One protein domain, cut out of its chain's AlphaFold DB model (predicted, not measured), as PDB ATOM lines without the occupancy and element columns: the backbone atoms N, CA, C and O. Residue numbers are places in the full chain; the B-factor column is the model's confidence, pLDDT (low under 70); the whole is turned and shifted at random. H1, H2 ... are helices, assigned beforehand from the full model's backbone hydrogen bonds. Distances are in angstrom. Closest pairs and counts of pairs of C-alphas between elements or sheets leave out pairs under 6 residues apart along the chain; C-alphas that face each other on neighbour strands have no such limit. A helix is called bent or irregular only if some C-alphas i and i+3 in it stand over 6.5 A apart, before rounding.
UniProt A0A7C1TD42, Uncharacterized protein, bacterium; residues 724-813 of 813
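This is residues 724 to 813 of the 813 residues of an uncharacterized protein of bacterium (UniProt A0A7C1TD42). Four helices run side by side, H3 in the middle with H1 on one side and H4 and H5 on the other, while steeply tilted H2 sits at one end. The 90 printed residues hold five named helices, H1 to H5, and no named strand: all helix. The whole is compact, radius of gyration of the C-alphas 13.2 A, spanning 43 by 31 by 20 A.

H1, residues 726 to 741, begins at C-alpha (37.567, 53.864, -20.823) and is 21.3 A long. H2 is residues 744 to 754, 15.2 A. H3, residues 765 to 781, 23.9 A, is irregular, C-alphas 770 and 773 being 7.0 A apart, with a kink of 43 degrees near residue 772. H4 is residues 784 to 794, 15.2 A. H5, residues 798 to 811, 20.1 A, ends at C-alpha (43.961, 48.907, -5.038).

H1 touches H3, the hub, opposite ways at 19 degrees, a shallow tilt; the closest C-alphas, Glu 730 and Pro 773, are 4.3 A apart. H3, H4 and H5 form an up and down bundle, each running against the one before. Every O i to N i+4 pair is within hydrogen-bond range in H4, but 11 of 12 in H1, 5 of 7 in H2, 11 of 13 in H3 and 9 of 10 in H5.

The printed part has no cut and no long link; residues 759 to 761 and 807 to 813 are under pLDDT 70.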
ATOM      1  N   GLY A 724      40.930  59.182 -20.253       91.69
ATOM      2  CA  GLY A 724      40.153  58.482 -19.221       91.69
ATOM      3  C   GLY A 724      38.758  58.017 -19.669       91.69
ATOM      4  O   GLY A 724      37.963  57.557 -18.850       91.69
ATOM      5  N   GLU A 725      38.441  58.076 -20.965       93.19
ATOM      6  CA  GLU A 725      37.163  57.635 -21.539       93.19
ATOM      7  C   GLU A 725      37.142  56.108 -21.771       93.19
ATOM      8  O   GLU A 725      36.957  55.622 -22.893       93.19
ATOM      9  N   PHE A 726      37.327  55.312 -20.711       93.19
ATOM     10  CA  PHE A 726      37.567  53.864 -20.823       93.19
ATOM     11  C   PHE A 726      36.476  53.090 -21.577       93.19
ATOM     12  O   PHE A 726      36.789  52.196 -22.362       93.19
ATOM     13  N   ALA A 727      35.197  53.449 -21.422       90.88
ATOM     14  CA  ALA A 727      34.102  52.790 -22.144       90.88
ATOM     15  C   ALA A 727      34.157  53.035 -23.664       90.88
ATOM     16  O   ALA A 727      33.775  52.173 -24.459       90.88
ATOM     17  N   ARG A 728      34.624  54.217 -24.085       91.56
ATOM     18  CA  ARG A 728      34.839  54.545 -25.499       91.56
ATOM     19  C   ARG A 728      36.094  53.849 -26.019       91.56
ATOM     20  O   ARG A 728      36.023  53.217 -27.073       91.56
ATOM     21  N   ALA A 729      37.189  53.903 -25.260       92.12
ATOM     22  CA  ALA A 729      38.432  53.208 -25.580       92.12
ATOM     23  C   ALA A 729      38.209  51.696 -25.746       92.12
ATOM     24  O   ALA A 729      38.701  51.111 -26.704       92.12
ATOM     25  N   GLU A 730      37.393  51.064 -24.892       93.62
ATOM     26  CA  GLU A 730      37.022  49.649 -25.018       93.62
ATOM     27  C   GLU A 730      36.398  49.333 -26.386       93.62
ATOM     28  O   GLU A 730      36.802  48.370 -27.044       93.62
ATOM     29  N   ARG A 731      35.402  50.122 -26.823       91.88
ATOM     30  CA  ARG A 731      34.720  49.900 -28.109       91.88
ATOM     31  C   ARG A 731      35.679  50.071 -29.285       91.88
ATOM     32  O   ARG A 731      35.672  49.240 -30.190       91.88
ATOM     33  N   LEU A 732      36.517  51.104 -29.237       92.00
ATOM     34  CA  LEU A 732      37.484  51.410 -30.289       92.00
ATOM     35  C   LEU A 732      38.608  50.373 -30.358       92.00
ATOM     36  O   LEU A 732      38.928  49.908 -31.445       92.00
ATOM     37  N   TYR A 733      39.149  49.919 -29.222       93.12
ATOM     38  CA  TYR A 733      40.120  48.823 -29.209       93.12
ATOM     39  C   TYR A 733      39.523  47.520 -29.724       93.12
ATOM     40  O   TYR A 733      40.217  46.759 -30.393       93.12
ATOM     41  N   ARG A 734      38.238  47.255 -29.445       90.00
ATOM     42  CA  ARG A 734      37.562  46.072 -29.985       90.00
ATOM     43  C   ARG A 734      37.502  46.154 -31.504       90.00
ATOM     44  O   ARG A 734      37.860  45.186 -32.156       90.00
ATOM     45  N   GLN A 735      37.112  47.298 -32.058       88.75
ATOM     46  CA  GLN A 735      37.131  47.524 -33.503       88.75
ATOM     47  C   GLN A 735      38.552  47.425 -34.082       88.75
ATOM     48  O   GLN A 735      38.765  46.734 -35.066       88.75
ATOM     49  N   ALA A 736      39.551  48.028 -33.442       91.19
ATOM     50  CA  ALA A 736      40.935  47.977 -33.906       91.19
ATOM     51  C   ALA A 736      41.505  46.550 -33.928       91.19
ATOM     52  O   ALA A 736      42.124  46.149 -34.908       91.19
ATOM     53  N   ALA A 737      41.288  45.769 -32.865       89.12
ATOM     54  CA  ALA A 737      41.727  44.374 -32.800       89.12
ATOM     55  C   ALA A 737      41.075  43.533 -33.903       89.12
ATOM     56  O   ALA A 737      41.745  42.720 -34.537       89.12
ATOM     57  N   ARG A 738      39.786  43.778 -34.149       83.56
ATOM     58  CA  ARG A 738      39.027  43.172 -35.237       83.56
ATOM     59  C   ARG A 738      39.645  43.502 -36.599       83.56
ATOM     60  O   ARG A 738      40.049  42.596 -37.310       83.56
ATOM     61  N   GLU A 739      39.839  44.767 -36.933       85.25
ATOM     62  CA  GLU A 739      40.308  45.126 -38.277       85.25
ATOM     63  C   GLU A 739      41.806  44.850 -38.522       85.25
ATOM     64  O   GLU A 739      42.206  44.510 -39.636       85.25
ATOM     65  N   LEU A 740      42.660  44.955 -37.494       88.00
ATOM     66  CA  LEU A 740      44.119  44.838 -37.662       88.00
ATOM     67  C   LEU A 740      44.658  43.409 -37.549       88.00
ATOM     68  O   LEU A 740      45.692  43.105 -38.148       88.00
ATOM     69  N   LEU A 741      44.022  42.543 -36.754       85.12
ATOM     70  CA  LEU A 741      44.591  41.231 -36.407       85.12
ATOM     71  C   LEU A 741      43.973  40.063 -37.179       85.12
ATOM     72  O   LEU A 741      44.563  38.983 -37.198       85.12
ATOM     73  N   ARG A 742      42.814  40.272 -37.812       75.69
ATOM     74  CA  ARG A 742      42.035  39.209 -38.459       75.69
ATOM     75  C   ARG A 742      42.635  38.727 -39.767       75.69
ATOM     76  O   ARG A 742      42.886  37.537 -39.928       75.69
ATOM     77  N   LEU A 743      42.861  39.647 -40.703       80.25
ATOM     78  CA  LEU A 743      43.243  39.299 -42.069       80.25
ATOM     79  C   LEU A 743      44.768  39.406 -42.257       80.25
ATOM     80  O   LEU A 743      45.375  40.387 -41.815       80.25
ATOM     81  N   PRO A 744      45.424  38.443 -42.935       72.75
ATOM     82  CA  PRO A 744      46.871  38.441 -43.135       72.75
ATOM     83  C   PRO A 744      47.410  39.722 -43.777       72.75
ATOM     84  O   PRO A 744      48.485  40.185 -43.397       72.75
ATOM     85  N   PHE A 745      46.664  40.331 -44.703       74.25
ATOM     86  CA  PHE A 745      47.080  41.561 -45.379       74.25
ATOM     87  C   PHE A 745      47.047  42.797 -44.458       74.25
ATOM     88  O   PHE A 745      47.903  43.679 -44.591       74.25
ATOM     89  N   CYS A 746      46.170  42.816 -43.445       80.88
ATOM     90  CA  CYS A 746      46.126  43.858 -42.411       80.88
ATOM     91  C   CYS A 746      47.324  43.794 -41.453       80.88
ATOM     92  O   CYS A 746      47.648  44.781 -40.795       80.88
ATOM     93  N   ARG A 747      48.057  42.670 -41.402       77.50
ATOM     94  CA  ARG A 747      49.251  42.543 -40.544       77.50
ATOM     95  C   ARG A 747      50.348  43.527 -40.941       77.50
ATOM     96  O   ARG A 747      51.102  43.962 -40.077       77.50
ATOM     97  N   SER A 748      50.440  43.890 -42.222       81.75
ATOM     98  CA  SER A 748      51.361  44.942 -42.671       81.75
ATOM     99  C   SER A 748      51.036  46.284 -42.007       81.75
ATOM    100  O   SER A 748      51.943  47.000 -41.586       81.75
ATOM    101  N   GLU A 749      49.744  46.577 -41.839       86.81
ATOM    102  CA  GLU A 749      49.241  47.760 -41.155       86.81
ATOM    103  C   GLU A 749      49.459  47.699 -39.645       86.81
ATOM    104  O   GLU A 749      50.030  48.621 -39.060       86.81
ATOM    105  N   ALA A 750      49.139  46.560 -39.030       88.00
ATOM    106  CA  ALA A 750      49.411  46.310 -37.619       88.00
ATOM    107  C   ALA A 750      50.904  46.466 -37.269       88.00
ATOM    108  O   ALA A 750      51.228  47.031 -36.227       88.00
ATOM    109  N   ARG A 751      51.825  46.016 -38.134       88.44
ATOM    110  CA  ARG A 751      53.277  46.136 -37.900       88.44
ATOM    111  C   ARG A 751      53.743  47.584 -37.853       88.44
ATOM    112  O   ARG A 751      54.421  47.956 -36.900       88.44
ATOM    113  N   TRP A 752      53.385  48.416 -38.836       89.50
ATOM    114  CA  TRP A 752      53.848  49.811 -38.824       89.50
ATOM    115  C   TRP A 752      53.177  50.638 -37.717       89.50
ATOM    116  O   TRP A 752      53.750  51.622 -37.255       89.50
ATOM    117  N   LEU A 753      51.989  50.242 -37.258       91.06
ATOM    118  CA  LEU A 753      51.261  50.955 -36.208       91.06
ATOM    119  C   LEU A 753      51.670  50.535 -34.787       91.06
ATOM    120  O   LEU A 753      51.802  51.368 -33.889       91.06
ATOM    121  N   LEU A 754      51.841  49.234 -34.555       90.69
ATOM    122  CA  LEU A 754      52.058  48.668 -33.219       90.69
ATOM    123  C   LEU A 754      53.530  48.285 -32.967       90.69
ATOM    124  O   LEU A 754      53.967  48.189 -31.811       90.69
ATOM    125  N   GLY A 755      54.304  48.118 -34.041       88.19
ATOM    126  CA  GLY A 755      55.664  47.584 -34.054       88.19
ATOM    127  C   GLY A 755      55.711  46.075 -34.295       88.19
ATOM    128  O   GLY A 755      54.684  45.392 -34.345       88.19
ATOM    129  N   ASP A 756      56.928  45.549 -34.418       84.12
ATOM    130  CA  ASP A 756      57.165  44.114 -34.555       84.12
ATOM    131  C   ASP A 756      57.043  43.369 -33.218       84.12
ATOM    132  O   ASP A 756      57.190  43.937 -32.128       84.12
ATOM    133  N   ARG A 757      56.758  42.067 -33.318       77.69
ATOM    134  CA  ARG A 757      56.752  41.142 -32.180       77.69
ATOM    135  C   ARG A 757      58.196  40.880 -31.741       77.69
ATOM    136  O   ARG A 757      59.046  40.577 -32.569       77.69
ATOM    137  N   ASP A 758      58.451  40.944 -30.440       76.31
ATOM    138  CA  ASP A 758      59.721  40.576 -29.811       76.31
ATOM    139  C   ASP A 758      59.429  39.598 -28.658       76.31
ATOM    140  O   ASP A 758      59.278  40.006 -27.497       76.31
ATOM    141  N   PRO A 759      59.293  38.294 -28.970       62.22
ATOM    142  CA  PRO A 759      58.987  37.277 -27.968       62.22
ATOM    143  C   PRO A 759      60.097  37.149 -26.915       62.22
ATOM    144  O   PRO A 759      59.807  36.842 -25.761       62.22
ATOM    145  N   VAL A 760      61.355  37.463 -27.260       63.66
ATOM    146  CA  VAL A 760      62.499  37.402 -26.333       63.66
ATOM    147  C   VAL A 760      62.359  38.428 -25.209       63.66
ATOM    148  O   VAL A 760      62.695  38.137 -24.055       63.66
ATOM    149  N   ARG A 761      61.844  39.622 -25.521       67.31
ATOM    150  CA  ARG A 761      61.562  40.677 -24.533       67.31
ATOM    151  C   ARG A 761      60.139  40.626 -23.970       67.31
ATOM    152  O   ARG A 761      59.791  41.479 -23.154       67.31
ATOM    153  N   GLY A 762      59.338  39.635 -24.367       71.19
ATOM    154  CA  GLY A 762      57.935  39.522 -23.969       71.19
ATOM    155  C   GLY A 762      57.104  40.709 -24.451       71.19
ATOM    156  O   GLY A 762      56.269  41.212 -23.702       71.19
ATOM    157  N   ARG A 763      57.383  41.211 -25.659       81.06
ATOM    158  CA  ARG A 763      56.616  42.275 -26.309       81.06
ATOM    159  C   ARG A 763      55.855  41.669 -27.476       81.06
ATOM    160  O   ARG A 763      56.439  41.363 -28.513       81.06
ATOM    161  N   ASP A 764      54.546  41.548 -27.322       86.31
ATOM    162  CA  ASP A 764      53.662  41.143 -28.408       86.31
ATOM    163  C   ASP A 764      52.589  42.220 -28.603       86.31
ATOM    164  O   ASP A 764      51.548  42.197 -27.937       86.31
ATOM    165  N   PRO A 765      52.822  43.174 -29.522       87.44
ATOM    166  CA  PRO A 765      51.875  44.252 -29.764       87.44
ATOM    167  C   PRO A 765      50.495  43.759 -30.219       87.44
ATOM    168  O   PRO A 765      49.505  44.468 -30.047       87.44
ATOM    169  N   PHE A 766      50.411  42.562 -30.801       89.12
ATOM    170  CA  PHE A 766      49.174  42.044 -31.374       89.12
ATOM    171  C   PHE A 766      48.349  41.403 -30.258       89.12
ATOM    172  O   PHE A 766      47.158  41.673 -30.134       89.12
ATOM    173  N   ALA A 767      48.997  40.639 -29.374       87.94
ATOM    174  CA  ALA A 767      48.377  40.150 -28.145       87.94
ATOM    175  C   ALA A 767      47.953  41.303 -27.214       87.94
ATOM    176  O   ALA A 767      46.849  41.281 -26.666       87.94
ATOM    177  N   ALA A 768      48.784  42.346 -27.090       90.38
ATOM    178  CA  ALA A 768      48.452  43.557 -26.340       90.38
ATOM    179  C   ALA A 768      47.198  44.249 -26.899       90.38
ATOM    180  O   ALA A 768      46.317  44.639 -26.130       90.38
ATOM    181  N   LEU A 769      47.076  44.350 -28.230       93.12
ATOM    182  CA  LEU A 769      45.885  44.894 -28.879       93.12
ATOM    183  C   LEU A 769      44.640  44.024 -28.625       93.12
ATOM    184  O   LEU A 769      43.594  44.571 -28.287       93.12
ATOM    185  N   SER A 770      44.740  42.691 -28.697       91.75
ATOM    186  CA  SER A 770      43.621  41.794 -28.343       91.75
ATOM    187  C   SER A 770      43.186  41.926 -26.880       91.75
ATOM    188  O   SER A 770      42.003  41.815 -26.569       91.75
ATOM    189  N   ALA A 771      44.127  42.166 -25.964       92.31
ATOM    190  CA  ALA A 771      43.840  42.326 -24.540       92.31
ATOM    191  C   ALA A 771      43.294  43.720 -24.179       92.31
ATOM    192  O   ALA A 771      42.616  43.866 -23.157       92.31
ATOM    193  N   ALA A 772      43.564  44.742 -24.998       93.19
ATOM    194  CA  ALA A 772      43.245  46.140 -24.708       93.19
ATOM    195  C   ALA A 772      41.757  46.411 -24.386       93.19
ATOM    196  O   ALA A 772      41.507  47.093 -23.389       93.19
ATOM    197  N   PRO A 773      40.754  45.848 -25.095       92.62
ATOM    198  CA  PRO A 773      39.344  46.058 -24.747       92.62
ATOM    199  C   PRO A 773      39.019  45.575 -23.330       92.62
ATOM    200  O   PRO A 773      38.316  46.239 -22.570       92.62
ATOM    201  N   HIS A 774      39.564  44.420 -22.950       93.19
ATOM    202  CA  HIS A 774      39.351  43.833 -21.632       93.19
ATOM    203  C   HIS A 774      40.106  44.596 -20.546       93.19
ATOM    204  O   HIS A 774      39.587  44.747 -19.442       93.19
ATOM    205  N   ARG A 775      41.286  45.137 -20.870       93.00
ATOM    206  CA  ARG A 775      42.025  46.036 -19.979       93.00
ATOM    207  C   ARG A 775      41.217  47.298 -19.701       93.00
ATOM    208  O   ARG A 775      41.091  47.669 -18.543       93.00
ATOM    209  N   MET A 776      40.624  47.911 -20.728       94.44
ATOM    210  CA  MET A 776      39.781  49.102 -20.560       94.44
ATOM    211  C   MET A 776      38.557  48.809 -19.693       94.44
ATOM    212  O   MET A 776      38.275  49.557 -18.760       94.44
ATOM    213  N   ARG A 777      37.879  47.677 -19.929       91.50
ATOM    214  CA  ARG A 777      36.765  47.238 -19.081       91.50
ATOM    215  C   ARG A 777      37.191  47.044 -17.630       91.50
ATOM    216  O   ARG A 777      36.484  47.464 -16.718       91.50
ATOM    217  N   TRP A 778      38.339  46.404 -17.413       91.12
ATOM    218  CA  TRP A 778      38.881  46.184 -16.077       91.12
ATOM    219  C   TRP A 778      39.227  47.501 -15.376       91.12
ATOM    220  O   TRP A 778      38.845  47.672 -14.226       91.12
ATOM    221  N   LEU A 779      39.858  48.456 -16.064       88.62
ATOM    222  CA  LEU A 779      40.143  49.783 -15.503       88.62
ATOM    223  C   LEU A 779      38.864  50.567 -15.170       88.62
ATOM    224  O   LEU A 779      38.837  51.294 -14.184       88.62
ATOM    225  N   ALA A 780      37.795  50.394 -15.953       88.25
ATOM    226  CA  ALA A 780      36.518  51.061 -15.715       88.25
ATOM    227  C   ALA A 780      35.711  50.468 -14.544       88.25
ATOM    228  O   ALA A 780      35.007  51.201 -13.857       88.25
ATOM    229  N   SER A 781      35.765  49.145 -14.344       87.75
ATOM    230  CA  SER A 781      34.835  48.412 -13.460       87.75
ATOM    231  C   SER A 781      35.498  47.638 -12.315       87.75
ATOM    232  O   SER A 781      34.839  47.282 -11.341       87.75
ATOM    233  N   GLY A 782      36.792  47.328 -12.423       83.62
ATOM    234  CA  GLY A 782      37.510  46.445 -11.504       83.62
ATOM    235  C   GLY A 782      37.080  44.971 -11.565       83.62
ATOM    236  O   GLY A 782      37.427  44.208 -10.666       83.62
ATOM    237  N   GLU A 783      36.324  44.547 -12.584       87.50
ATOM    238  CA  GLU A 783      35.798  43.181 -12.688       87.50
ATOM    239  C   GLU A 783      36.902  42.120 -12.855       87.50
ATOM    240  O   GLU A 783      37.660  42.121 -13.831       87.50
ATOM    241  N   ASP A 784      36.928  41.114 -11.973       85.69
ATOM    242  CA  ASP A 784      37.860  39.979 -12.083       85.69
ATOM    243  C   ASP A 784      37.650  39.156 -13.366       85.69
ATOM    244  O   ASP A 784      38.586  38.542 -13.887       85.69
ATOM    245  N   ALA A 785      36.430  39.146 -13.914       87.00
ATOM    246  CA  ALA A 785      36.154  38.534 -15.210       87.00
ATOM    247  C   ALA A 785      36.959  39.207 -16.333       87.00
ATOM    248  O   ALA A 785      37.580  38.510 -17.134       87.00
ATOM    249  N   ALA A 786      37.031  40.540 -16.344       87.38
ATOM    250  CA  ALA A 786      37.831  41.292 -17.305       87.38
ATOM    251  C   ALA A 786      39.336  41.062 -17.090       87.38
ATOM    252  O   ALA A 786      40.055  40.809 -18.055       87.38
ATOM    253  N   ALA A 787      39.804  41.022 -15.836       87.19
ATOM    254  CA  ALA A 787      41.197  40.694 -15.513       87.19
ATOM    255  C   ALA A 787      41.613  39.295 -16.010       87.19
ATOM    256  O   ALA A 787      42.730  39.109 -16.499       87.19
ATOM    257  N   ARG A 788      40.719  38.298 -15.918       88.56
ATOM    258  CA  ARG A 788      40.958  36.960 -16.489       88.56
ATOM    259  C   ARG A 788      41.104  37.012 -18.009       88.56
ATOM    260  O   ARG A 788      42.026  36.396 -18.530       88.56
ATOM    261  N   LEU A 789      40.270  37.788 -18.699       90.00
ATOM    262  CA  LEU A 789      40.355  37.954 -20.153       90.00
ATOM    263  C   LEU A 789      41.613  38.711 -20.593       90.00
ATOM    264  O   LEU A 789      42.201  38.362 -21.612       90.00
ATOM    265  N   VAL A 790      42.088  39.685 -19.810       89.31
ATOM    266  CA  VAL A 790      43.391  40.324 -20.068       89.31
ATOM    267  C   VAL A 790      44.504  39.279 -20.060       89.31
ATOM    268  O   VAL A 790      45.292  39.233 -20.997       89.31
ATOM    269  N   ARG A 791      44.548  38.398 -19.049       88.69
ATOM    270  CA  ARG A 791      45.547  37.313 -18.994       88.69
ATOM    271  C   ARG A 791      45.391  36.320 -20.141       88.69
ATOM    272  O   ARG A 791      46.391  35.836 -20.659       88.69
ATOM    273  N   GLU A 792      44.152  36.037 -20.531       89.69
ATOM    274  CA  GLU A 792      43.845  35.124 -21.629       89.69
ATOM    275  C   GLU A 792      44.397  35.632 -22.967       89.69
ATOM    276  O   GLU A 792      45.023  34.873 -23.707       89.69
ATOM    277  N   PHE A 793      44.216  36.922 -23.263       89.06
ATOM    278  CA  PHE A 793      44.609  37.493 -24.550       89.06
ATOM    279  C   PHE A 793      46.030  38.046 -24.584       89.06
ATOM    280  O   PHE A 793      46.668  37.912 -25.627       89.06
ATOM    281  N   ALA A 794      46.548  38.597 -23.481       85.88
ATOM    282  CA  ALA A 794      47.886  39.189 -23.440       85.88
ATOM    283  C   ALA A 794      48.993  38.150 -23.665       85.88
ATOM    284  O   ALA A 794      50.040  38.489 -24.210       85.88
ATOM    285  N   GLY A 795      48.760  36.884 -23.292       83.00
ATOM    286  CA  GLY A 795      49.708  35.793 -23.513       83.00
ATOM    287  C   GLY A 795      51.084  36.090 -22.913       83.00
ATOM    288  O   GLY A 795      51.243  36.087 -21.695       83.00
ATOM    289  N   HIS A 796      52.068  36.348 -23.776       73.00
ATOM    290  CA  HIS A 796      53.442  36.690 -23.399       73.00
ATOM    291  C   HIS A 796      53.750  38.184 -23.306       73.00
ATOM    292  O   HIS A 796      54.878  38.530 -22.952       73.00
ATOM    293  N   ASP A 797      52.790  39.069 -23.586       83.75
ATOM    294  CA  ASP A 797      53.022  40.507 -23.494       83.75
ATOM    295  C   ASP A 797      53.163  40.955 -22.030       83.75
ATOM    296  O   ASP A 797      52.195  41.243 -21.317       83.75
ATOM    297  N   ARG A 798      54.414  40.999 -21.569       80.38
ATOM    298  CA  ARG A 798      54.774  41.300 -20.185       80.38
ATOM    299  C   ARG A 798      54.354  42.711 -19.796       80.38
ATOM    300  O   ARG A 798      53.903  42.910 -18.676       80.38
ATOM    301  N   ALA A 799      54.443  43.675 -20.712       83.75
ATOM    302  CA  ALA A 799      54.033  45.053 -20.448       83.75
ATOM    303  C   ALA A 799      52.540  45.145 -20.074       83.75
ATOM    304  O   ALA A 799      52.179  45.811 -19.097       83.75
ATOM    305  N   THR A 800      51.678  44.436 -20.805       84.38
ATOM    306  CA  THR A 800      50.242  44.366 -20.509       84.38
ATOM    307  C   THR A 800      49.973  43.640 -19.189       84.38
ATOM    308  O   THR A 800      49.194  44.133 -18.371       84.38
ATOM    309  N   LEU A 801      50.649  42.516 -18.930       85.19
ATOM    310  CA  LEU A 801      50.485  41.759 -17.681       85.19
ATOM    311  C   LEU A 801      50.998  42.515 -16.442       85.19
ATOM    312  O   LEU A 801      50.341  42.510 -15.403       85.19
ATOM    313  N   ASP A 802      52.128  43.211 -16.547       85.19
ATOM    314  CA  ASP A 802      52.700  44.006 -15.455       85.19
ATOM    315  C   ASP A 802      51.812  45.211 -15.109       85.19
ATOM    316  O   ASP A 802      51.814  45.666 -13.967       85.19
ATOM    317  N   THR A 803      51.045  45.731 -16.074       78.12
ATOM    318  CA  THR A 803      50.031  46.772 -15.822       78.12
ATOM    319  C   THR A 803      48.899  46.214 -14.956       78.12
ATOM    320  O   THR A 803      48.549  46.804 -13.938       78.12
ATOM    321  N   LEU A 804      48.402  45.017 -15.291       81.75
ATOM    322  CA  LEU A 804      47.379  44.318 -14.506       81.75
ATOM    323  C   LEU A 804      47.839  44.036 -13.059       81.75
ATOM    324  O   LEU A 804      47.041  44.104 -12.127       81.75
ATOM    325  N   ASN A 805      49.124  43.718 -12.865       79.81
ATOM    326  CA  ASN A 805      49.681  43.400 -11.547       79.81
ATOM    327  C   ASN A 805      49.952  44.652 -10.693       79.81
ATOM    328  O   ASN A 805      49.594  44.664  -9.517       79.81
ATOM    329  N   ARG A 806      50.519  45.721 -11.274       77.19
ATOM    330  CA  ARG A 806      50.833  46.968 -10.548       77.19
ATOM    331  C   ARG A 806      49.597  47.668  -9.983       77.19
ATOM    332  O   ARG A 806      49.658  48.227  -8.892       77.19
ATOM    333  N   ASP A 807      48.471  47.635 -10.691       64.75
ATOM    334  CA  ASP A 807      47.258  48.307 -10.213       64.75
ATOM    335  C   ASP A 807      46.460  47.457  -9.201       64.75
ATOM    336  O   ASP A 807      45.704  48.015  -8.404       64.75
ATOM    337  N   ARG A 808      46.703  46.137  -9.115       63.59
ATOM    338  CA  ARG A 808      46.256  45.319  -7.967       63.59
ATOM    339  C   ARG A 808      46.963  45.726  -6.672       63.59
ATOM    340  O   ARG A 808      46.304  45.912  -5.655       63.59
ATOM    341  N   GLU A 809      48.274  45.960  -6.725       61.47
ATOM    342  CA  GLU A 809      49.055  46.413  -5.561       61.47
ATOM    343  C   GLU A 809      48.609  47.797  -5.057       61.47
ATOM    344  O   GLU A 809      48.605  48.041  -3.852       61.47
ATOM    345  N   LYS A 810      48.160  48.688  -5.953       58.41
ATOM    346  CA  LYS A 810      47.616  50.010  -5.582       58.41
ATOM    347  C   LYS A 810      46.191  49.973  -5.032       58.41
ATOM    348  O   LYS A 810      45.818  50.867  -4.279       58.41
ATOM    349  N   THR A 811      45.381  48.991  -5.429       51.28
ATOM    350  CA  THR A 811      43.961  48.907  -5.038       51.28
ATOM    351  C   THR A 811      43.714  48.059  -3.791       51.28
ATOM    352  O   THR A 811      42.584  48.031  -3.308       51.28
ATOM    353  N   GLY A 812      44.747  47.414  -3.231       46.62
ATOM    354  CA  GLY A 812      44.658  46.698  -1.952       46.62
ATOM    355  C   GLY A 812      43.627  45.564  -1.939       46.62
ATOM    356  O   GLY A 812      43.060  45.280  -0.885       46.62
ATOM    357  N   ARG A 813      43.355  44.959  -3.103       43.88
ATOM    358  CA  ARG A 813      42.515  43.764  -3.254       43.88
ATOM    359  C   ARG A 813      43.346  42.521  -3.519       43.88
ATOM    360  O   ARG A 813      44.210  42.574  -4.425       43.88
TER     361      ARG A 813